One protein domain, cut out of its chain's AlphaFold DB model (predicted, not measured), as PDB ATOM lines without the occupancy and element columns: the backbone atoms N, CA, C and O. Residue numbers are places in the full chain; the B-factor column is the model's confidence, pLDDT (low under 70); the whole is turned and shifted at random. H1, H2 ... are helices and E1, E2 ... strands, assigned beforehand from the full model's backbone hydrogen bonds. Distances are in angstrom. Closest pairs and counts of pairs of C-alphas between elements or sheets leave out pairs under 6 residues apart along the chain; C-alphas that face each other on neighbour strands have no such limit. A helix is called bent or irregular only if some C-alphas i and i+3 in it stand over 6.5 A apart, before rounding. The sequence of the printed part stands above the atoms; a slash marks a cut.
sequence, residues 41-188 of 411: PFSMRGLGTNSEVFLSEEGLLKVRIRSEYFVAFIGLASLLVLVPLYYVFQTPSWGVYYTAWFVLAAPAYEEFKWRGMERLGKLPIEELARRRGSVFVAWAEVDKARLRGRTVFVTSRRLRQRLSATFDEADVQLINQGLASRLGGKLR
ATOM      1  N   PRO A  41     192.546 139.308 139.216       50.69
ATOM      2  CA  PRO A  41     191.419 140.130 139.602       50.69
ATOM      3  C   PRO A  41     191.776 140.844 140.904       50.69
ATOM      4  O   PRO A  41     191.952 140.216 141.950       50.69
ATOM      5  N   PHE A  42     191.907 142.168 140.848       54.62
ATOM      6  CA  PHE A  42     192.080 142.946 142.062       54.62
ATOM      7  C   PHE A  42     190.810 142.813 142.881       54.62
ATOM      8  O   PHE A  42     189.798 143.449 142.577       54.62
ATOM      9  N   SER A  43     190.872 141.995 143.925       50.34
ATOM     10  CA  SER A  43     189.865 142.001 144.971       50.34
ATOM     11  C   SER A  43     189.876 143.373 145.637       50.34
ATOM     12  O   SER A  43     190.821 143.784 146.307       50.34
ATOM     13  N   MET A  44     188.793 144.104 145.440       55.38
ATOM     14  CA  MET A  44     188.441 145.280 146.206       55.38
ATOM     15  C   MET A  44     187.319 144.887 147.158       55.38
ATOM     16  O   MET A  44     186.305 144.309 146.770       55.38
ATOM     17  N   ARG A  45     187.421 145.243 148.433       54.00
ATOM     18  CA  ARG A  45     186.336 144.909 149.365       54.00
ATOM     19  C   ARG A  45     185.165 145.853 149.179       54.00
ATOM     20  O   ARG A  45     185.329 147.057 149.361       54.00
ATOM     21  N   GLY A  46     183.991 145.312 148.865       47.41
ATOM     22  CA  GLY A  46     182.757 146.079 148.754       47.41
ATOM     23  C   GLY A  46     182.323 146.673 150.097       47.41
ATOM     24  O   GLY A  46     182.518 146.074 151.151       47.41
ATOM     25  N   LEU A  47     181.723 147.867 150.065       42.16
ATOM     26  CA  LEU A  47     181.284 148.624 151.250       42.16
ATOM     27  C   LEU A  47     180.056 148.066 151.962       42.16
ATOM     28  O   LEU A  47     179.858 148.363 153.139       42.16
ATOM     29  N   GLY A  48     179.323 147.171 151.300       46.88
ATOM     30  CA  GLY A  48     178.322 146.318 151.935       46.88
ATOM     31  C   GLY A  48     178.961 145.152 152.692       46.88
ATOM     32  O   GLY A  48     179.977 144.607 152.267       46.88
ATOM     33  N   THR A  49     178.339 144.732 153.797       52.84
ATOM     34  CA  THR A  49     178.768 143.620 154.674       52.84
ATOM     35  C   THR A  49     179.077 142.315 153.944       52.84
ATOM     36  O   THR A  49     179.888 141.536 154.441       52.84
ATOM     37  N   ASN A  50     178.482 142.107 152.769       65.62
ATOM     38  CA  ASN A  50     178.376 140.810 152.115       65.62
ATOM     39  C   ASN A  50     178.769 140.863 150.631       65.62
ATOM     40  O   ASN A  50     178.144 140.184 149.821       65.62
ATOM     41  N   SER A  51     179.729 141.697 150.221       68.44
ATOM     42  CA  SER A  51     180.185 141.683 148.825       68.44
ATOM     43  C   SER A  51     181.649 142.045 148.630       68.44
ATOM     44  O   SER A  51     182.154 142.961 149.272       68.44
ATOM     45  N   GLU A  52     182.275 141.384 147.673       74.00
ATOM     46  CA  GLU A  52     183.602 141.676 147.137       74.00
ATOM     47  C   GLU A  52     183.432 142.296 145.748       74.00
ATOM     48  O   GLU A  52     182.408 142.081 145.104       74.00
ATOM     49  N   VAL A  53     184.350 143.142 145.305       76.44
ATOM     50  CA  VAL A  53     184.287 143.804 144.001       76.44
ATOM     51  C   VAL A  53     185.611 143.573 143.306       76.44
ATOM     52  O   VAL A  53     186.640 143.935 143.844       76.44
ATOM     53  N   PHE A  54     185.600 143.005 142.116       78.88
ATOM     54  CA  PHE A  54     186.798 142.734 141.343       78.88
ATOM     55  C   PHE A  54     186.925 143.752 140.209       78.88
ATOM     56  O   PHE A  54     185.917 144.129 139.605       78.88
ATOM     57  N   LEU A  55     188.144 144.233 139.955       76.31
ATOM     58  CA  LEU A  55     188.465 144.996 138.743       76.31
ATOM     59  C   LEU A  55     188.803 144.004 137.634       76.31
ATOM     60  O   LEU A  55     189.671 143.156 137.835       76.31
ATOM     61  N   SER A  56     188.154 144.141 136.483       78.62
ATOM     62  CA  SER A  56     188.553 143.494 135.236       78.62
ATOM     63  C   SER A  56     188.862 144.546 134.171       78.62
ATOM     64  O   SER A  56     188.616 145.747 134.355       78.62
ATOM     65  N   GLU A  57     189.402 144.105 133.038       78.12
ATOM     66  CA  GLU A  57     189.616 144.983 131.885       78.12
ATOM     67  C   GLU A  57     188.312 145.594 131.374       78.12
ATOM     68  O   GLU A  57     188.264 146.780 131.060       78.12
ATOM     69  N   GLU A  58     187.239 144.810 131.379       81.12
ATOM     70  CA  GLU A  58     185.940 145.191 130.831       81.12
ATOM     71  C   GLU A  58     185.078 145.994 131.820       81.12
ATOM     72  O   GLU A  58     184.206 146.769 131.414       81.12
ATOM     73  N   GLY A  59     185.303 145.840 133.130       83.19
ATOM     74  CA  GLY A  59     184.472 146.505 134.127       83.19
ATOM     75  C   GLY A  59     184.740 146.149 135.586       83.19
ATOM     76  O   GLY A  59     185.839 145.798 136.009       83.19
ATOM     77  N   LEU A  60     183.685 146.291 136.383       83.75
ATOM     78  CA  LEU A  60     183.643 146.032 137.816       83.75
ATOM     79  C   LEU A  60     182.700 144.866 138.091       83.75
ATOM     80  O   LEU A  60     181.513 144.945 137.776       83.75
ATOM     81  N   LEU A  61     183.190 143.819 138.749       85.12
ATOM     82  CA  LEU A  61     182.382 142.668 139.138       85.12
ATOM     83  C   LEU A  61     182.148 142.652 140.647       85.12
ATOM     84  O   LEU A  61     183.031 142.292 141.414       85.12
ATOM     85  N   LYS A  62     180.940 142.983 141.101       84.44
ATOM     86  CA  LYS A  62     180.530 142.782 142.497       84.44
ATOM     87  C   LYS A  62     180.073 141.341 142.692       84.44
ATOM     88  O   LYS A  62     179.129 140.925 142.041       84.44
ATOM     89  N   VAL A  63     180.643 140.612 143.639       83.00
ATOM     90  CA  VAL A  63     180.244 139.251 144.019       83.00
ATOM     91  C   VAL A  63     179.675 139.271 145.429       83.00
ATOM     92  O   VAL A  63     180.290 139.823 146.339       83.00
ATOM     93  N   ARG A  64     178.492 138.683 145.639       77.75
ATOM     94  CA  ARG A  64     177.870 138.605 146.969       77.75
ATOM     95  C   ARG A  64     178.414 137.404 147.751       77.75
ATOM     96  O   ARG A  64     178.394 136.276 147.269       77.75
ATOM     97  N   ILE A  65     178.840 137.638 148.987       71.44
ATOM     98  CA  ILE A  65     179.193 136.605 149.964       71.44
ATOM     99  C   ILE A  65     177.880 136.168 150.648       71.44
ATOM    100  O   ILE A  65     177.157 136.997 151.199       71.44
ATOM    101  N   ARG A  66     177.520 134.878 150.558       63.81
ATOM    102  CA  ARG A  66     176.393 134.236 151.291       63.81
ATOM    103  C   ARG A  66     176.467 134.587 152.796       63.81
ATOM    104  O   ARG A  66     177.567 134.582 153.324       63.81
ATOM    105  N   SER A  67     175.416 134.754 153.606       55.34
ATOM    106  CA  SER A  67     174.060 135.314 153.473       55.34
ATOM    107  C   SER A  67     173.764 136.040 154.806       55.34
ATOM    108  O   SER A  67     174.355 135.691 155.830       55.34
ATOM    109  N   GLU A  68     172.849 137.008 154.823       53.56
ATOM    110  CA  GLU A  68     172.459 137.794 156.016       53.56
ATOM    111  C   GLU A  68     171.999 136.915 157.205       53.56
ATOM    112  O   GLU A  68     172.133 137.311 158.363       53.56
ATOM    113  N   TYR A  69     171.594 135.670 156.932       57.34
ATOM    114  CA  TYR A  69     171.206 134.675 157.932       57.34
ATOM    115  C   TYR A  69     172.344 134.220 158.854       57.34
ATOM    116  O   TYR A  69     172.064 133.786 159.963       57.34
ATOM    117  N   PHE A  70     173.617 134.335 158.459       63.84
ATOM    118  CA  PHE A  70     174.733 133.933 159.330       63.84
ATOM    119  C   PHE A  70     174.961 134.924 160.482       63.84
ATOM    120  O   PHE A  70     175.238 134.514 161.604       63.84
ATOM    121  N   VAL A  71     174.777 136.227 160.231       56.28
ATOM    122  CA  VAL A  71     174.822 137.261 161.284       56.28
ATOM    123  C   VAL A  71     173.645 137.085 162.237       56.28
ATOM    124  O   VAL A  71     173.832 137.119 163.449       56.28
ATOM    125  N   ALA A  72     172.447 136.841 161.692       58.09
ATOM    126  CA  ALA A  72     171.261 136.549 162.489       58.09
ATOM    127  C   ALA A  72     171.438 135.269 163.325       58.09
ATOM    128  O   ALA A  72     171.076 135.254 164.495       58.09
ATOM    129  N   PHE A  73     172.060 134.230 162.760       71.00
ATOM    130  CA  PHE A  73     172.368 132.986 163.464       71.00
ATOM    131  C   PHE A  73     173.374 133.195 164.600       71.00
ATOM    132  O   PHE A  73     173.119 132.739 165.708       71.00
ATOM    133  N   ILE A  74     174.475 133.926 164.373       65.56
ATOM    134  CA  ILE A  74     175.427 134.267 165.443       65.56
ATOM    135  C   ILE A  74     174.740 135.109 166.521       65.56
ATOM    136  O   ILE A  74     174.902 134.816 167.702       65.56
ATOM    137  N   GLY A  75     173.947 136.116 166.142       63.12
ATOM    138  CA  GLY A  75     173.176 136.930 167.086       63.12
ATOM    139  C   GLY A  75     172.212 136.095 167.938       63.12
ATOM    140  O   GLY A  75     172.196 136.237 169.158       63.12
ATOM    141  N   LEU A  76     171.475 135.169 167.317       68.69
ATOM    142  CA  LEU A  76     170.533 134.277 167.997       68.69
ATOM    143  C   LEU A  76     171.243 133.261 168.905       68.69
ATOM    144  O   LEU A  76     170.885 133.131 170.072       68.69
ATOM    145  N   ALA A  77     172.285 132.590 168.405       69.88
ATOM    146  CA  ALA A  77     173.102 131.659 169.187       69.88
ATOM    147  C   ALA A  77     173.740 132.348 170.399       69.88
ATOM    148  O   ALA A  77     173.891 131.755 171.461       69.88
ATOM    149  N   SER A  78     174.066 133.628 170.259       65.06
ATOM    150  CA  SER A  78     174.636 134.414 171.342       65.06
ATOM    151  C   SER A  78     173.610 134.843 172.378       65.06
ATOM    152  O   SER A  78     173.898 134.766 173.566       65.06
ATOM    153  N   LEU A  79     172.403 135.235 171.964       61.09
ATOM    154  CA  LEU A  79     171.286 135.460 172.889       61.09
ATOM    155  C   LEU A  79     170.998 134.206 173.726       61.09
ATOM    156  O   LEU A  79     170.817 134.313 174.935       61.09
ATOM    157  N   LEU A  80     171.057 133.021 173.109       70.06
ATOM    158  CA  LEU A  80     170.866 131.736 173.793       70.06
ATOM    159  C   LEU A  80     171.945 131.414 174.838       70.06
ATOM    160  O   LEU A  80     171.682 130.620 175.732       70.06
ATOM    161  N   VAL A  81     173.132 132.025 174.761       64.06
ATOM    162  CA  VAL A  81     174.220 131.839 175.742       64.06
ATOM    163  C   VAL A  81     174.242 132.966 176.777       64.06
ATOM    164  O   VAL A  81     174.404 132.715 177.970       64.06
ATOM    165  N   LEU A  82     174.053 134.215 176.348       62.41
ATOM    166  CA  LEU A  82     174.158 135.390 177.216       62.41
ATOM    167  C   LEU A  82     172.971 135.516 178.173       62.41
ATOM    168  O   LEU A  82     173.166 135.934 179.309       62.41
ATOM    169  N   VAL A  83     171.762 135.127 177.749       60.53
ATOM    170  CA  VAL A  83     170.568 135.183 178.606       60.53
ATOM    171  C   VAL A  83     170.692 134.221 179.800       60.53
ATOM    172  O   VAL A  83     170.551 134.691 180.927       60.53
ATOM    173  N   PRO A  84     171.043 132.928 179.635       64.44
ATOM    174  CA  PRO A  84     171.291 132.048 180.779       64.44
ATOM    175  C   PRO A  84     172.406 132.550 181.698       64.44
ATOM    176  O   PRO A  84     172.245 132.528 182.914       64.44
ATOM    177  N   LEU A  85     173.514 133.057 181.142       56.12
ATOM    178  CA  LEU A  85     174.605 133.595 181.956       56.12
ATOM    179  C   LEU A  85     174.169 134.833 182.760       56.12
ATOM    180  O   LEU A  85     174.597 134.979 183.902       56.12
ATOM    181  N   TYR A  86     173.320 135.706 182.207       61.88
ATOM    182  CA  TYR A  86     172.722 136.839 182.932       61.88
ATOM    183  C   TYR A  86     171.936 136.378 184.159       61.88
ATOM    184  O   TYR A  86     172.149 136.884 185.262       61.88
ATOM    185  N   TYR A  87     171.086 135.365 183.986       59.97
ATOM    186  CA  TYR A  87     170.290 134.816 185.082       59.97
ATOM    187  C   TYR A  87     171.131 134.060 186.122       59.97
ATOM    188  O   TYR A  87     170.825 134.139 187.308       59.97
ATOM    189  N   VAL A  88     172.197 133.370 185.706       63.16
ATOM    190  CA  VAL A  88     173.070 132.599 186.611       63.16
ATOM    191  C   VAL A  88     173.947 133.500 187.476       63.16
ATOM    192  O   VAL A  88     174.096 133.245 188.667       63.16
ATOM    193  N   PHE A  89     174.528 134.552 186.901       57.94
ATOM    194  CA  PHE A  89     175.490 135.391 187.621       57.94
ATOM    195  C   PHE A  89     174.859 136.602 188.317       57.94
ATOM    196  O   PHE A  89     175.571 137.315 189.018       57.94
ATOM    197  N   GLN A  90     173.557 136.856 188.109       62.88
ATOM    198  CA  GLN A  90     172.832 138.033 188.613       62.88
ATOM    199  C   GLN A  90     173.619 139.346 188.460       62.88
ATOM    200  O   GLN A  90     173.532 140.255 189.287       62.88
ATOM    201  N   THR A  91     174.430 139.455 187.403       54.06
ATOM    202  CA  THR A  91     175.275 140.634 187.229       54.06
ATOM    203  C   THR A  91     174.430 141.784 186.680       54.06
ATOM    204  O   THR A  91     173.721 141.624 185.685       54.06
ATOM    205  N   PRO A  92     174.499 142.983 187.284       48.94
ATOM    206  CA  PRO A  92     173.501 144.030 187.069       48.94
ATOM    207  C   PRO A  92     173.681 144.822 185.767       48.94
ATOM    208  O   PRO A  92     173.098 145.894 185.621       48.94
ATOM    209  N   SER A  93     174.499 144.373 184.807       59.88
ATOM    210  CA  SER A  93     174.657 145.137 183.569       59.88
ATOM    211  C   SER A  93     174.829 144.271 182.329       59.88
ATOM    212  O   SER A  93     175.824 143.572 182.142       59.88
ATOM    213  N   TRP A  94     173.881 144.432 181.407       55.03
ATOM    214  CA  TRP A  94     173.959 143.969 180.023       55.03
ATOM    215  C   TRP A  94     175.280 144.355 179.331       55.03
ATOM    216  O   TRP A  94     175.703 143.671 178.404       55.03
ATOM    217  N   GLY A  95     175.971 145.401 179.801       51.47
ATOM    218  CA  GLY A  95     177.270 145.844 179.286       51.47
ATOM    219  C   GLY A  95     178.374 144.783 179.346       51.47
ATOM    220  O   GLY A  95     179.135 144.659 178.386       51.47
ATOM    221  N   VAL A  96     178.436 143.962 180.402       55.50
ATOM    222  CA  VAL A  96     179.430 142.872 180.508       55.50
ATOM    223  C   VAL A  96     179.162 141.803 179.447       55.50
ATOM    224  O   VAL A  96     180.080 141.367 178.752       55.50
ATOM    225  N   TYR A  97     177.892 141.457 179.242       59.47
ATOM    226  CA  TYR A  97     177.460 140.484 178.238       59.47
ATOM    227  C   TYR A  97     177.671 140.981 176.810       59.47
ATOM    228  O   TYR A  97     178.194 140.242 175.979       59.47
ATOM    229  N   TYR A  98     177.348 142.244 176.526       57.59
ATOM    230  CA  TYR A  98     177.625 142.860 175.227       57.59
ATOM    231  C   TYR A  98     179.123 142.944 174.938       57.59
ATOM    232  O   TYR A  98     179.533 142.718 173.802       57.59
ATOM    233  N   THR A  99     179.946 143.223 175.950       57.03
ATOM    234  CA  THR A  99     181.407 143.269 175.801       57.03
ATOM    235  C   THR A  99     181.967 141.876 175.533       57.03
ATOM    236  O   THR A  99     182.704 141.698 174.566       57.03
ATOM    237  N   ALA A 100     181.560 140.866 176.307       59.88
ATOM    238  CA  ALA A 100     181.944 139.474 176.068       59.88
ATOM    239  C   ALA A 100     181.501 139.000 174.676       59.88
ATOM    240  O   ALA A 100     182.273 138.372 173.953       59.88
ATOM    241  N   TRP A 101     180.293 139.378 174.251       60.62
ATOM    242  CA  TRP A 101     179.792 139.101 172.911       60.62
ATOM    243  C   TRP A 101     180.647 139.739 171.821       60.62
ATOM    244  O   TRP A 101     181.070 139.059 170.891       60.62
ATOM    245  N   PHE A 102     180.947 141.033 171.938       59.06
ATOM    246  CA  PHE A 102     181.767 141.732 170.950       59.06
ATOM    247  C   PHE A 102     183.184 141.161 170.886       59.06
ATOM    248  O   PHE A 102     183.762 141.058 169.805       59.06
ATOM    249  N   VAL A 103     183.739 140.762 172.031       55.56
ATOM    250  CA  VAL A 103     185.082 140.187 172.130       55.56
ATOM    251  C   VAL A 103     185.138 138.771 171.554       55.56
ATOM    252  O   VAL A 103     186.138 138.431 170.931       55.56
ATOM    253  N   LEU A 104     184.090 137.958 171.705       58.88
ATOM    254  CA  LEU A 104     184.097 136.552 171.277       58.88
ATOM    255  C   LEU A 104     183.482 136.335 169.887       58.88
ATOM    256  O   LEU A 104     184.045 135.623 169.056       58.88
ATOM    257  N   ALA A 105     182.339 136.962 169.605       60.44
ATOM    258  CA  ALA A 105     181.585 136.741 168.376       60.44
ATOM    259  C   ALA A 105     182.134 137.547 167.193       60.44
ATOM    260  O   ALA A 105     182.136 137.046 166.066       60.44
ATOM    261  N   ALA A 106     182.637 138.768 167.423       60.38
ATOM    262  CA  ALA A 106     183.151 139.591 166.327       60.38
ATOM    263  C   ALA A 106     184.398 138.975 165.661       60.38
ATOM    264  O   ALA A 106     184.409 138.901 164.432       60.38
ATOM    265  N   PRO A 107     185.409 138.456 166.392       57.66
ATOM    266  CA  PRO A 107     186.547 137.791 165.756       57.66
ATOM    267  C   PRO A 107     186.149 136.532 164.982       57.66
ATOM    268  O   PRO A 107     186.636 136.328 163.872       57.66
ATOM    269  N   ALA A 108     185.237 135.715 165.520       58.34
ATOM    270  CA  ALA A 108     184.772 134.494 164.858       58.34
ATOM    271  C   ALA A 108     183.991 134.794 163.565       58.34
ATOM    272  O   ALA A 108     184.212 134.153 162.535       58.34
ATOM    273  N   TYR A 109     183.113 135.803 163.596       63.84
ATOM    274  CA  TYR A 109     182.406 136.285 162.408       63.84
ATOM    275  C   TYR A 109     183.381 136.795 161.338       63.84
ATOM    276  O   TYR A 109     183.242 136.470 160.156       63.84
ATOM    277  N   GLU A 110     184.394 137.558 161.750       59.72
ATOM    278  CA  GLU A 110     185.396 138.111 160.843       59.72
ATOM    279  C   GLU A 110     186.324 137.050 160.244       59.72
ATOM    280  O   GLU A 110     186.613 137.108 159.050       59.72
ATOM    281  N   GLU A 111     186.728 136.042 161.015       62.06
ATOM    282  CA  GLU A 111     187.520 134.906 160.529       62.06
ATOM    283  C   GLU A 111     186.736 134.072 159.502       62.06
ATOM    284  O   GLU A 111     187.250 133.727 158.434       62.06
ATOM    285  N   PHE A 112     185.455 133.790 159.768       65.88
ATOM    286  CA  PHE A 112     184.594 133.089 158.812       65.88
ATOM    287  C   PHE A 112     184.471 133.863 157.494       65.88
ATOM    288  O   PHE A 112     184.609 133.303 156.402       65.88
ATOM    289  N   LYS A 113     184.256 135.177 157.596       65.06
ATOM    290  CA  LYS A 113     184.173 136.074 156.445       65.06
ATOM    291  C   LYS A 113     185.490 136.142 155.676       65.06
ATOM    292  O   LYS A 113     185.466 136.091 154.447       65.06
ATOM    293  N   TRP A 114     186.619 136.221 156.378       62.03
ATOM    294  CA  TRP A 114     187.955 136.206 155.791       62.03
ATOM    295  C   TRP A 114     188.173 134.964 154.931       62.03
ATOM    296  O   TRP A 114     188.492 135.087 153.751       62.03
ATOM    297  N   ARG A 115     187.888 133.776 155.476       65.88
ATOM    298  CA  ARG A 115     187.985 132.512 154.728       65.88
ATOM    299  C   ARG A 115     187.050 132.475 153.522       65.88
ATOM    300  O   ARG A 115     187.383 131.870 152.507       65.88
ATOM    301  N   GLY A 116     185.879 133.105 153.623       71.12
ATOM    302  CA  GLY A 116     184.960 133.277 152.499       71.12
ATOM    303  C   GLY A 116     185.565 134.112 151.367       71.12
ATOM    304  O   GLY A 116     185.504 133.689 150.214       71.12
ATOM    305  N   MET A 117     186.179 135.252 151.696       67.38
ATOM    306  CA  MET A 117     186.850 136.139 150.732       67.38
ATOM    307  C   MET A 117     188.087 135.479 150.113       67.38
ATOM    308  O   MET A 117     188.257 135.493 148.901       67.38
ATOM    309  N   GLU A 118     188.921 134.818 150.918       66.50
ATOM    310  CA  GLU A 118     190.131 134.152 150.421       66.50
ATOM    311  C   GLU A 118     189.808 133.056 149.394       66.50
ATOM    312  O   GLU A 118     190.537 132.868 148.422       66.50
ATOM    313  N   ARG A 119     188.685 132.346 149.573       75.25
ATOM    314  CA  ARG A 119     188.205 131.377 148.580       75.25
ATOM    315  C   ARG A 119     187.732 132.052 147.296       75.25
ATOM    316  O   ARG A 119     187.964 131.496 146.234       75.25
ATOM    317  N   LEU A 120     187.068 133.207 147.383       76.69
ATOM    318  CA  LEU A 120     186.598 133.945 146.206       76.69
ATOM    319  C   LEU A 120     187.756 134.530 145.397       76.69
ATOM    320  O   LEU A 120     187.736 134.430 144.177       76.69
ATOM    321  N   GLY A 121     188.784 135.064 146.060       69.56
ATOM    322  CA  GLY A 121     189.969 135.614 145.393       69.56
ATOM    323  C   GLY A 121     190.804 134.589 144.613       69.56
ATOM    324  O   GLY A 121     191.660 134.987 143.830       69.56
ATOM    325  N   LYS A 122     190.567 133.284 144.810       77.44
ATOM    326  CA  LYS A 122     191.224 132.191 144.070       77.44
ATOM    327  C   LYS A 122     190.449 131.750 142.823       77.44
ATOM    328  O   LYS A 122     190.957 130.922 142.076       77.44
ATOM    329  N   LEU A 123     189.228 132.250 142.619       80.69
ATOM    330  CA  LEU A 123     188.381 131.851 141.497       80.69
ATOM    331  C   LEU A 123     188.588 132.772 140.287       80.69
ATOM    332  O   LEU A 123     188.802 133.974 140.469       80.69
ATOM    333  N   PRO A 124     188.473 132.239 139.060       83.00
ATOM    334  CA  PRO A 124     188.520 133.045 137.848       83.00
ATOM    335  C   PRO A 124     187.291 133.965 137.739       83.00
ATOM    336  O   PRO A 124     186.217 133.681 138.288       83.00
ATOM    337  N   ILE A 125     187.441 135.091 137.031       80.19
ATOM    338  CA  ILE A 125     186.414 136.145 136.928       80.19
ATOM    339  C   ILE A 125     185.122 135.599 136.314       80.19
ATOM    340  O   ILE A 125     184.027 135.959 136.751       80.19
ATOM    341  N   GLU A 126     185.226 134.685 135.355       83.81
ATOM    342  CA  GLU A 126     184.092 134.070 134.666       83.81
ATOM    343  C   GLU A 126     183.262 133.210 135.626       83.81
ATOM    344  O   GLU A 126     182.029 133.214 135.579       83.81
ATOM    345  N   GLU A 127     183.923 132.498 136.542       85.94
ATOM    346  CA  GLU A 127     183.247 131.706 137.570       85.94
ATOM    347  C   GLU A 127     182.592 132.614 138.615       85.94
ATOM    348  O   GLU A 127     181.443 132.397 139.013       85.94
ATOM    349  N   LEU A 128     183.285 133.683 139.015       85.12
ATOM    350  CA  LEU A 128     182.742 134.706 139.905       85.12
ATOM    351  C   LEU A 128     181.506 135.389 139.300       85.12
ATOM    352  O   LEU A 128     180.534 135.644 140.019       85.12
ATOM    353  N   ALA A 129     181.502 135.631 137.988       83.94
ATOM    354  CA  ALA A 129     180.384 136.228 137.267       83.94
ATOM    355  C   ALA A 129     179.148 135.319 137.242       83.94
ATOM    356  O   ALA A 129     178.029 135.821 137.330       83.94
ATOM    357  N   ARG A 130     179.319 133.991 137.221       87.50
ATOM    358  CA  ARG A 130     178.208 133.018 137.253       87.50
ATOM    359  C   ARG A 130     177.584 132.830 138.641       87.50
ATOM    360  O   ARG A 130     176.519 132.220 138.758       87.50
ATOM    361  N   ARG A 131     178.209 133.329 139.713       86.06
ATOM    362  CA  ARG A 131     177.674 133.175 141.075       86.06
ATOM    363  C   ARG A 131     176.389 133.973 141.276       86.06
ATOM    364  O   ARG A 131     176.285 135.143 140.928       86.06
ATOM    365  N   ARG A 132     175.412 133.364 141.949       81.69
ATOM    366  CA  ARG A 132     174.129 134.011 142.257       81.69
ATOM    367  C   ARG A 132     174.332 135.317 143.040       81.69
ATOM    368  O   ARG A 132     174.892 135.312 144.135       81.69
ATOM    369  N   GLY A 133     173.802 136.417 142.509       79.50
ATOM    370  CA  GLY A 133     173.903 137.745 143.120       79.50
ATOM    371  C   GLY A 133     175.186 138.505 142.776       79.50
ATOM    372  O   GLY A 133     175.440 139.537 143.402       79.50
ATOM    373  N   SER A 134     175.976 138.012 141.818       85.25
ATOM    374  CA  SER A 134     177.003 138.805 141.151       85.25
ATOM    375  C   SER A 134     176.362 139.930 140.321       85.25
ATOM    376  O   SER A 134     175.244 139.803 139.820       85.25
ATOM    377  N   VAL A 135     177.046 141.068 140.212       85.56
ATOM    378  CA  VAL A 135     176.639 142.204 139.380       85.56
ATOM    379  C   VAL A 135     177.873 142.724 138.666       85.56
ATOM    380  O   VAL A 135     178.795 143.218 139.316       85.56
ATOM    381  N   PHE A 136     177.877 142.620 137.343       87.12
ATOM    382  CA  PHE A 136     178.908 143.194 136.491       87.12
ATOM    383  C   PHE A 136     178.478 144.577 135.987       87.12
ATOM    384  O   PHE A 136     177.312 144.777 135.648       87.12
ATOM    385  N   VAL A 137     179.409 145.528 135.963       86.38
ATOM    386  CA  VAL A 137     179.208 146.890 135.454       86.38
ATOM    387  C   VAL A 137     180.365 147.223 134.535       86.38
ATOM    388  O   VAL A 137     181.493 147.365 135.006       86.38
ATOM    389  N   ALA A 138     180.092 147.375 133.242       87.44
ATOM    390  CA  ALA A 138     181.129 147.731 132.283       87.44
ATOM    391  C   ALA A 138     181.637 149.161 132.529       87.44
ATOM    392  O   ALA A 138     180.883 150.032 132.977       87.44
ATOM    393  N   TRP A 139     182.898 149.447 132.195       85.56
ATOM    394  CA  TRP A 139     183.469 150.793 132.378       85.56
ATOM    395  C   TRP A 139     182.686 151.885 131.638       85.56
ATOM    396  O   TRP A 139     182.493 152.983 132.166       85.56
ATOM    397  N   ALA A 140     182.164 151.561 130.452       85.19
ATOM    398  CA  ALA A 140     181.316 152.453 129.664       85.19
ATOM    399  C   ALA A 140     180.025 152.855 130.403       85.19
ATOM    400  O   ALA A 140     179.552 153.983 130.258       85.19
ATOM    401  N   GLU A 141     179.496 151.966 131.246       87.56
ATOM    402  CA  GLU A 141     178.243 152.144 131.990       87.56
ATOM    403  C   GLU A 141     178.425 152.925 133.298       87.56
ATOM    404  O   GLU A 141     177.446 153.224 133.987       87.56
ATOM    405  N   VAL A 142     179.662 153.254 133.674       88.25
ATOM    406  CA  VAL A 142     179.940 154.087 134.844       88.25
ATOM    407  C   VAL A 142     179.587 155.537 134.524       88.25
ATOM    408  O   VAL A 142     180.161 156.135 133.613       88.25
ATOM    409  N   ASP A 143     178.682 156.133 135.303       87.62
ATOM    410  CA  ASP A 143     178.328 157.552 135.171       87.62
ATOM    411  C   ASP A 143     179.354 158.439 135.880       87.62
ATOM    412  O   ASP A 143     179.764 159.484 135.377       87.62
ATOM    413  N   LYS A 144     179.751 158.038 137.095       89.56
ATOM    414  CA  LYS A 144     180.635 158.824 137.959       89.56
ATOM    415  C   LYS A 144     181.375 157.936 138.945       89.56
ATOM    416  O   LYS A 144     180.791 157.026 139.536       89.56
ATOM    417  N   ALA A 145     182.635 158.274 139.192       87.56
ATOM    418  CA  ALA A 145     183.440 157.684 140.244       87.56
ATOM    419  C   ALA A 145     184.034 158.759 141.162       87.56
ATOM    420  O   ALA A 145     184.403 159.849 140.728       87.56
ATOM    421  N   ARG A 146     184.126 158.463 142.460       85.94
ATOM    422  CA  ARG A 146     184.844 159.296 143.431       85.94
ATOM    423  C   ARG A 146     185.854 158.467 144.197       85.94
ATOM    424  O   ARG A 146     185.450 157.504 144.839       85.94
ATOM    425  N   LEU A 147     187.114 158.880 144.185       80.94
ATOM    426  CA  LEU A 147     188.164 158.347 145.043       80.94
ATOM    427  C   LEU A 147     188.317 159.268 146.256       80.94
ATOM    428  O   LEU A 147     188.628 160.442 146.109       80.94
ATOM    429  N   ARG A 148     188.103 158.745 147.464       76.25
ATOM    430  CA  ARG A 148     188.295 159.467 148.725       76.25
ATOM    431  C   ARG A 148     189.286 158.701 149.591       76.25
ATOM    432  O   ARG A 148     188.923 157.731 150.259       76.25
ATOM    433  N   GLY A 149     190.543 159.136 149.572       75.81
ATOM    434  CA  GLY A 149     191.638 158.420 150.225       75.81
ATOM    435  C   GLY A 149     191.814 157.025 149.624       75.81
ATOM    436  O   GLY A 149     192.260 156.890 148.494       75.81
ATOM    437  N   ARG A 150     191.436 155.986 150.377       72.62
ATOM    438  CA  ARG A 150     191.572 154.571 149.978       72.62
ATOM    439  C   ARG A 150     190.298 153.975 149.383       72.62
ATOM    440  O   ARG A 150     190.260 152.783 149.112       72.62
ATOM    441  N   THR A 151     189.241 154.767 149.247       72.06
ATOM    442  CA  THR A 151     187.908 154.261 148.921       72.06
ATOM    443  C   THR A 151     187.422 154.840 147.608       72.06
ATOM    444  O   THR A 151     187.342 156.059 147.467       72.06
ATOM    445  N   VAL A 152     187.031 153.976 146.676       79.31
ATOM    446  CA  VAL A 152     186.331 154.359 145.453       79.31
ATOM    447  C   VAL A 152     184.851 154.128 145.589       79.31
ATOM    448  O   VAL A 152     184.384 153.137 146.141       79.31
ATOM    449  N   PHE A 153     184.106 155.068 145.045       82.81
ATOM    450  CA  PHE A 153     182.673 155.027 144.961       82.81
ATOM    451  C   PHE A 153     182.252 155.172 143.513       82.81
ATOM    452  O   PHE A 153     182.507 156.217 142.923       82.81
ATOM    453  N   VAL A 154     181.554 154.182 142.984       83.94
ATOM    454  CA  VAL A 154     181.093 154.126 141.603       83.94
ATOM    455  C   VAL A 154     179.571 154.188 141.577       83.94
ATOM    456  O   VAL A 154     178.879 153.494 142.326       83.94
ATOM    457  N   THR A 155     179.045 155.051 140.722       84.56
ATOM    458  CA  THR A 155     177.616 155.159 140.429       84.56
ATOM    459  C   THR A 155     177.387 154.871 138.952       84.56
ATOM    460  O   THR A 155     178.130 155.372 138.108       84.56
ATOM    461  N   SER A 156     176.367 154.066 138.669       84.25
ATOM    462  CA  SER A 156     175.905 153.704 137.328       84.25
ATOM    463  C   SER A 156     174.378 153.623 137.347       84.25
ATOM    464  O   SER A 156     173.819 153.155 138.340       84.25
ATOM    465  N   ARG A 157     173.697 154.002 136.262       79.62
ATOM    466  CA  ARG A 157     172.238 153.849 136.098       79.62
ATOM    467  C   ARG A 157     171.760 152.400 136.212       79.62
ATOM    468  O   ARG A 157     170.638 152.170 136.651       79.62
ATOM    469  N   ARG A 158     172.599 151.417 135.857       72.31
ATOM    470  CA  ARG A 158     172.284 149.985 136.031       72.31
ATOM    471  C   ARG A 158     172.360 149.531 137.485       72.31
ATOM    472  O   ARG A 158     171.759 148.526 137.864       72.31
ATOM    473  N   LEU A 159     173.087 150.267 138.318       71.00
ATOM    474  CA  LEU A 159     173.218 149.951 139.726       71.00
ATOM    475  C   LEU A 159     172.061 150.564 140.515       71.00
ATOM    476  O   LEU A 159     172.005 151.772 140.718       71.00
ATOM    477  N   ARG A 160     171.200 149.716 141.093       65.38
ATOM    478  CA  ARG A 160     170.215 150.158 142.103       65.38
ATOM    479  C   ARG A 160     170.866 150.778 143.350       65.38
ATOM    480  O   ARG A 160     170.190 151.441 144.127       65.38
ATOM    481  N   GLN A 161     172.157 150.528 143.582       66.56
ATOM    482  CA  GLN A 161     172.905 151.009 144.745       66.56
ATOM    483  C   GLN A 161     174.333 151.395 144.365       66.56
ATOM    484  O   GLN A 161     174.986 150.704 143.588       66.56
ATOM    485  N   ARG A 162     174.857 152.451 144.993       72.25
ATOM    486  CA  ARG A 162     176.246 152.900 144.837       72.25
ATOM    487  C   ARG A 162     177.221 151.751 145.116       72.25
ATOM    488  O   ARG A 162     177.282 151.241 146.237       72.25
ATOM    489  N   LEU A 163     178.008 151.371 144.113       73.69
ATOM    490  CA  LEU A 163     179.149 150.491 144.324       73.69
ATOM    491  C   LEU A 163     180.203 151.271 145.074       73.69
ATOM    492  O   LEU A 163     180.451 152.445 144.805       73.69
ATOM    493  N   SER A 164     180.828 150.631 146.041       70.88
ATOM    494  CA  SER A 164     181.954 151.260 146.690       70.88
ATOM    495  C   SER A 164     182.894 150.215 147.234       70.88
ATOM    496  O   SER A 164     182.454 149.155 147.673       70.88
ATOM    497  N   ALA A 165     184.182 150.492 147.097       69.69
ATOM    498  CA  ALA A 165     185.241 149.534 147.311       69.69
ATOM    499  C   ALA A 165     186.447 150.219 147.955       69.69
ATOM    500  O   ALA A 165     186.625 151.427 147.806       69.69
ATOM    501  N   THR A 166     187.251 149.491 148.727       65.12
ATOM    502  CA  THR A 166     188.468 150.049 149.342       65.12
ATOM    503  C   THR A 166     189.696 149.234 149.032       65.12
ATOM    504  O   THR A 166     189.639 148.009 148.986       65.12
ATOM    505  N   PHE A 167     190.790 149.974 148.884       67.12
ATOM    506  CA  PHE A 167     192.095 149.513 148.458       67.12
ATOM    507  C   PHE A 167     193.068 149.365 149.615       67.12
ATOM    508  O   PHE A 167     193.005 150.096 150.624       67.12
ATOM    509  N   ASP A 168     194.018 148.452 149.437       64.56
ATOM    510  CA  ASP A 168     195.201 148.414 150.272       64.56
ATOM    511  C   ASP A 168     196.122 149.603 150.019       64.56
ATOM    512  O   ASP A 168     196.116 150.180 148.939       64.56
ATOM    513  N   GLU A 169     196.834 150.058 151.057       62.03
ATOM    514  CA  GLU A 169     197.594 151.321 151.005       62.03
ATOM    515  C   GLU A 169     198.687 151.279 149.945       62.03
ATOM    516  O   GLU A 169     198.896 152.259 149.237       62.03
ATOM    517  N   ALA A 170     199.320 150.110 149.823       63.94
ATOM    518  CA  ALA A 170     200.323 149.816 148.815       63.94
ATOM    519  C   ALA A 170     199.764 149.937 147.386       63.94
ATOM    520  O   ALA A 170     200.490 150.350 146.486       63.94
ATOM    521  N   ASP A 171     198.467 149.670 147.202       67.06
ATOM    522  CA  ASP A 171     197.829 149.586 145.887       67.06
ATOM    523  C   ASP A 171     197.080 150.866 145.499       67.06
ATOM    524  O   ASP A 171     196.661 151.010 144.354       67.06
ATOM    525  N   VAL A 172     196.916 151.833 146.418       70.31
ATOM    526  CA  VAL A 172     196.139 153.066 146.165       70.31
ATOM    527  C   VAL A 172     196.651 153.808 144.939       70.31
ATOM    528  O   VAL A 172     195.847 154.259 144.129       70.31
ATOM    529  N   GLN A 173     197.971 153.960 144.802       72.62
ATOM    530  CA  GLN A 173     198.558 154.705 143.687       72.62
ATOM    531  C   GLN A 173     198.339 153.985 142.356       72.62
ATOM    532  O   GLN A 173     197.894 154.607 141.393       72.62
ATOM    533  N   LEU A 174     198.587 152.676 142.334       73.00
ATOM    534  CA  LEU A 174     198.420 151.832 141.156       73.00
ATOM    535  C   LEU A 174     196.958 151.807 140.694       73.00
ATOM    536  O   LEU A 174     196.658 151.986 139.516       73.00
ATOM    537  N   ILE A 175     196.028 151.663 141.638       73.06
ATOM    538  CA  ILE A 175     194.599 151.638 141.338       73.06
ATOM    539  C   ILE A 175     194.090 153.028 140.955       73.06
ATOM    540  O   ILE A 175     193.259 153.140 140.059       73.06
ATOM    541  N   ASN A 176     194.600 154.101 141.567       76.44
ATOM    542  CA  ASN A 176     194.263 155.462 141.150       76.44
ATOM    543  C   ASN A 176     194.665 155.705 139.690       76.44
ATOM    544  O   ASN A 176     193.848 156.185 138.912       76.44
ATOM    545  N   GLN A 177     195.876 155.303 139.296       77.38
ATOM    546  CA  GLN A 177     196.332 155.388 137.906       77.38
ATOM    547  C   GLN A 177     195.459 154.542 136.969       77.38
ATOM    548  O   GLN A 177     194.981 155.047 135.955       77.38
ATOM    549  N   GLY A 178     195.179 153.288 137.340       78.50
ATOM    550  CA  GLY A 178     194.349 152.381 136.543       78.50
ATOM    551  C   GLY A 178     192.872 152.782 136.446       78.50
ATOM    552  O   GLY A 178     192.192 152.394 135.499       78.50
ATOM    553  N   LEU A 179     192.349 153.538 137.412       79.88
ATOM    554  CA  LEU A 179     191.005 154.114 137.348       79.88
ATOM    555  C   LEU A 179     190.995 155.422 136.565       79.88
ATOM    556  O   LEU A 179     190.055 155.658 135.813       79.88
ATOM    557  N   ALA A 180     192.022 156.259 136.723       80.88
ATOM    558  CA  ALA A 180     192.154 157.505 135.982       80.88
ATOM    559  C   ALA A 180     192.255 157.245 134.474       80.88
ATOM    560  O   ALA A 180     191.585 157.930 133.706       80.88
ATOM    561  N   SER A 181     193.005 156.218 134.054       79.31
ATOM    562  CA  SER A 181     193.116 155.842 132.640       79.31
ATOM    563  C   SER A 181     191.794 155.348 132.046       79.31
ATOM    564  O   SER A 181     191.463 155.698 130.918       79.31
ATOM    565  N   ARG A 182     191.008 154.571 132.803       81.94
ATOM    566  CA  ARG A 182     189.760 153.954 132.312       81.94
ATOM    567  C   ARG A 182     188.543 154.871 132.384       81.94
ATOM    568  O   ARG A 182     187.666 154.816 131.529       81.94
ATOM    569  N   LEU A 183     188.449 155.682 133.434       82.19
ATOM    570  CA  LEU A 183     187.284 156.532 133.695       82.19
ATOM    571  C   LEU A 183     187.486 157.970 133.213       82.19
ATOM    572  O   LEU A 183     186.499 158.692 133.048       82.19
ATOM    573  N   GLY A 184     188.736 158.398 133.013       82.44
ATOM    574  CA  GLY A 184     189.080 159.756 132.604       82.44
ATOM    575  C   GLY A 184     188.387 160.805 133.475       82.44
ATOM    576  O   GLY A 184     188.368 160.712 134.706       82.44
ATOM    577  N   GLY A 185     187.726 161.770 132.829       82.19
ATOM    578  CA  GLY A 185     186.998 162.858 133.495       82.19
ATOM    579  C   GLY A 185     185.828 162.425 134.394       82.19
ATOM    580  O   GLY A 185     185.295 163.245 135.141       82.19
ATOM    581  N   LYS A 186     185.422 161.147 134.374       86.94
ATOM    582  CA  LYS A 186     184.380 160.621 135.272       86.94
ATOM    583  C   LYS A 186     184.894 160.362 136.693       86.94
ATOM    584  O   LYS A 186     184.072 160.183 137.600       86.94
ATOM    585  N   LEU A 187     186.213 160.324 136.905       87.06
ATOM    586  CA  LEU A 187     186.837 160.125 138.213       87.06
ATOM    587  C   LEU A 187     187.125 161.468 138.897       87.06
ATOM    588  O   LEU A 187     187.853 162.306 138.380       87.06
ATOM    589  N   ARG A 188     186.610 161.648 140.116       86.69
ATOM    590  CA  ARG A 188     186.953 162.782 140.989       86.69
ATOM    591  C   ARG A 188     187.727 162.306 142.214       86.69
ATOM    592  O   ARG A 188     187.245 161.432 142.935       86.69
TER     593      ARG A 188
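AT A GLANCE: This is residues 41 to 188 of the 411 residues of the protein "Stage II sporulation protein M" of archaeon (UniProt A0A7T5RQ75). A seven-stranded sheet folded back on itself makes a head, and a long helical hairpin, H1 and H2, reaches away from it as an arm that makes most of the length. In the head, leaf E4 E3 E2 faces leaf E7 E6 E5 with E1 as the hinge; H3 packs over E3, and H4 packs on the sheet at its E5 edge, only just over E5. The 148 printed residues hold four named helices and seven named strands in the order E1 E2 E3 H1 H2 H3 E4 E5 E6 E7 H4, class mixed. The sheet order is E4 E3 E2 E1 E7 E6 E5, antiparallel, though E1 and E7 meet only at a point. The whole is loose, radius of gyration of the C-alphas 19.4 A, and spans 62 by 31 by 29 A.

HOW THE PARTS SIT: The strongly twisted sheet has E4, residues 135 to 138, and E5, residues 144 to 148, as edge strands. E4 is antiparallel to E3, residues 59 to 64, with N 62 and O 135 at 2.8 A. E1, residues 42 to 46, E2, residues 51 to 55, and E3 form a meander, each strand the antiparallel neighbour of the one before; N 54 and O 61 are 2.8 A apart, N 44 and O 53 2.7 A. E5, E6, residues 151 to 155, and E7, residues 163 to 166, form another, with N 146 and O 153 at 2.8 A and N 154 and O 163 at 2.7 A. E1 and E7 meet only at a point, where C-alphas 46 and 165 face each other at 4.5 A. H3, residues 125 to 130, is over E3 at a height over the sheet of 8.7 A; their closest C-alphas, Val 63 and Leu 128, are 6.6 A apart. H4, residues 169 to 186, is only just over E5, on which 3 of its 18 C-alphas fall, at a height over the sheet of 8.2 A; the closest C-alphas, Lys 144 and Lys 186, are 4.9 A apart. H2, residues 94 to 120, only grazes the sheet with residues 117 to 120. H1, residues 69 to 89, is not on the sheet; it touches H2, closest C-alphas Leu 82 and Tyr 97 at 6.2 A, at a shallow tilt of 26 degrees, opposite ways, a helical hairpin. Every O i to N i+4 pair is within hydrogen-bond range in H3, and 16 of 17 in H1, 21 of 23 in H2 and 9 of 14 in H4.

IN THESE COORDINATES: E1 begins at C-alpha 42 (192.080, 142.946, 142.062). E3 is 16.5 A long, H1 30.0 A and H2 37.5 A, with a kink of 26 degrees near residue 101. H4, 22.6 A long, is irregular, with C-alphas 182 and 185 9.4 A apart, and ends at C-alpha 186 (184.380, 160.621, 135.272).

THE WHOLE: The two C-alphas farthest apart, Val 88 and Gly 185, are 62.7 A apart. Residues 87 to 93, of which 87 to 89 belong to H1, stand free. The printed part has no cut and no long link. The mean pLDDT of the printed part is 70.6, and 71 residues are under 70, among them 41 to 51 and 81 to 115.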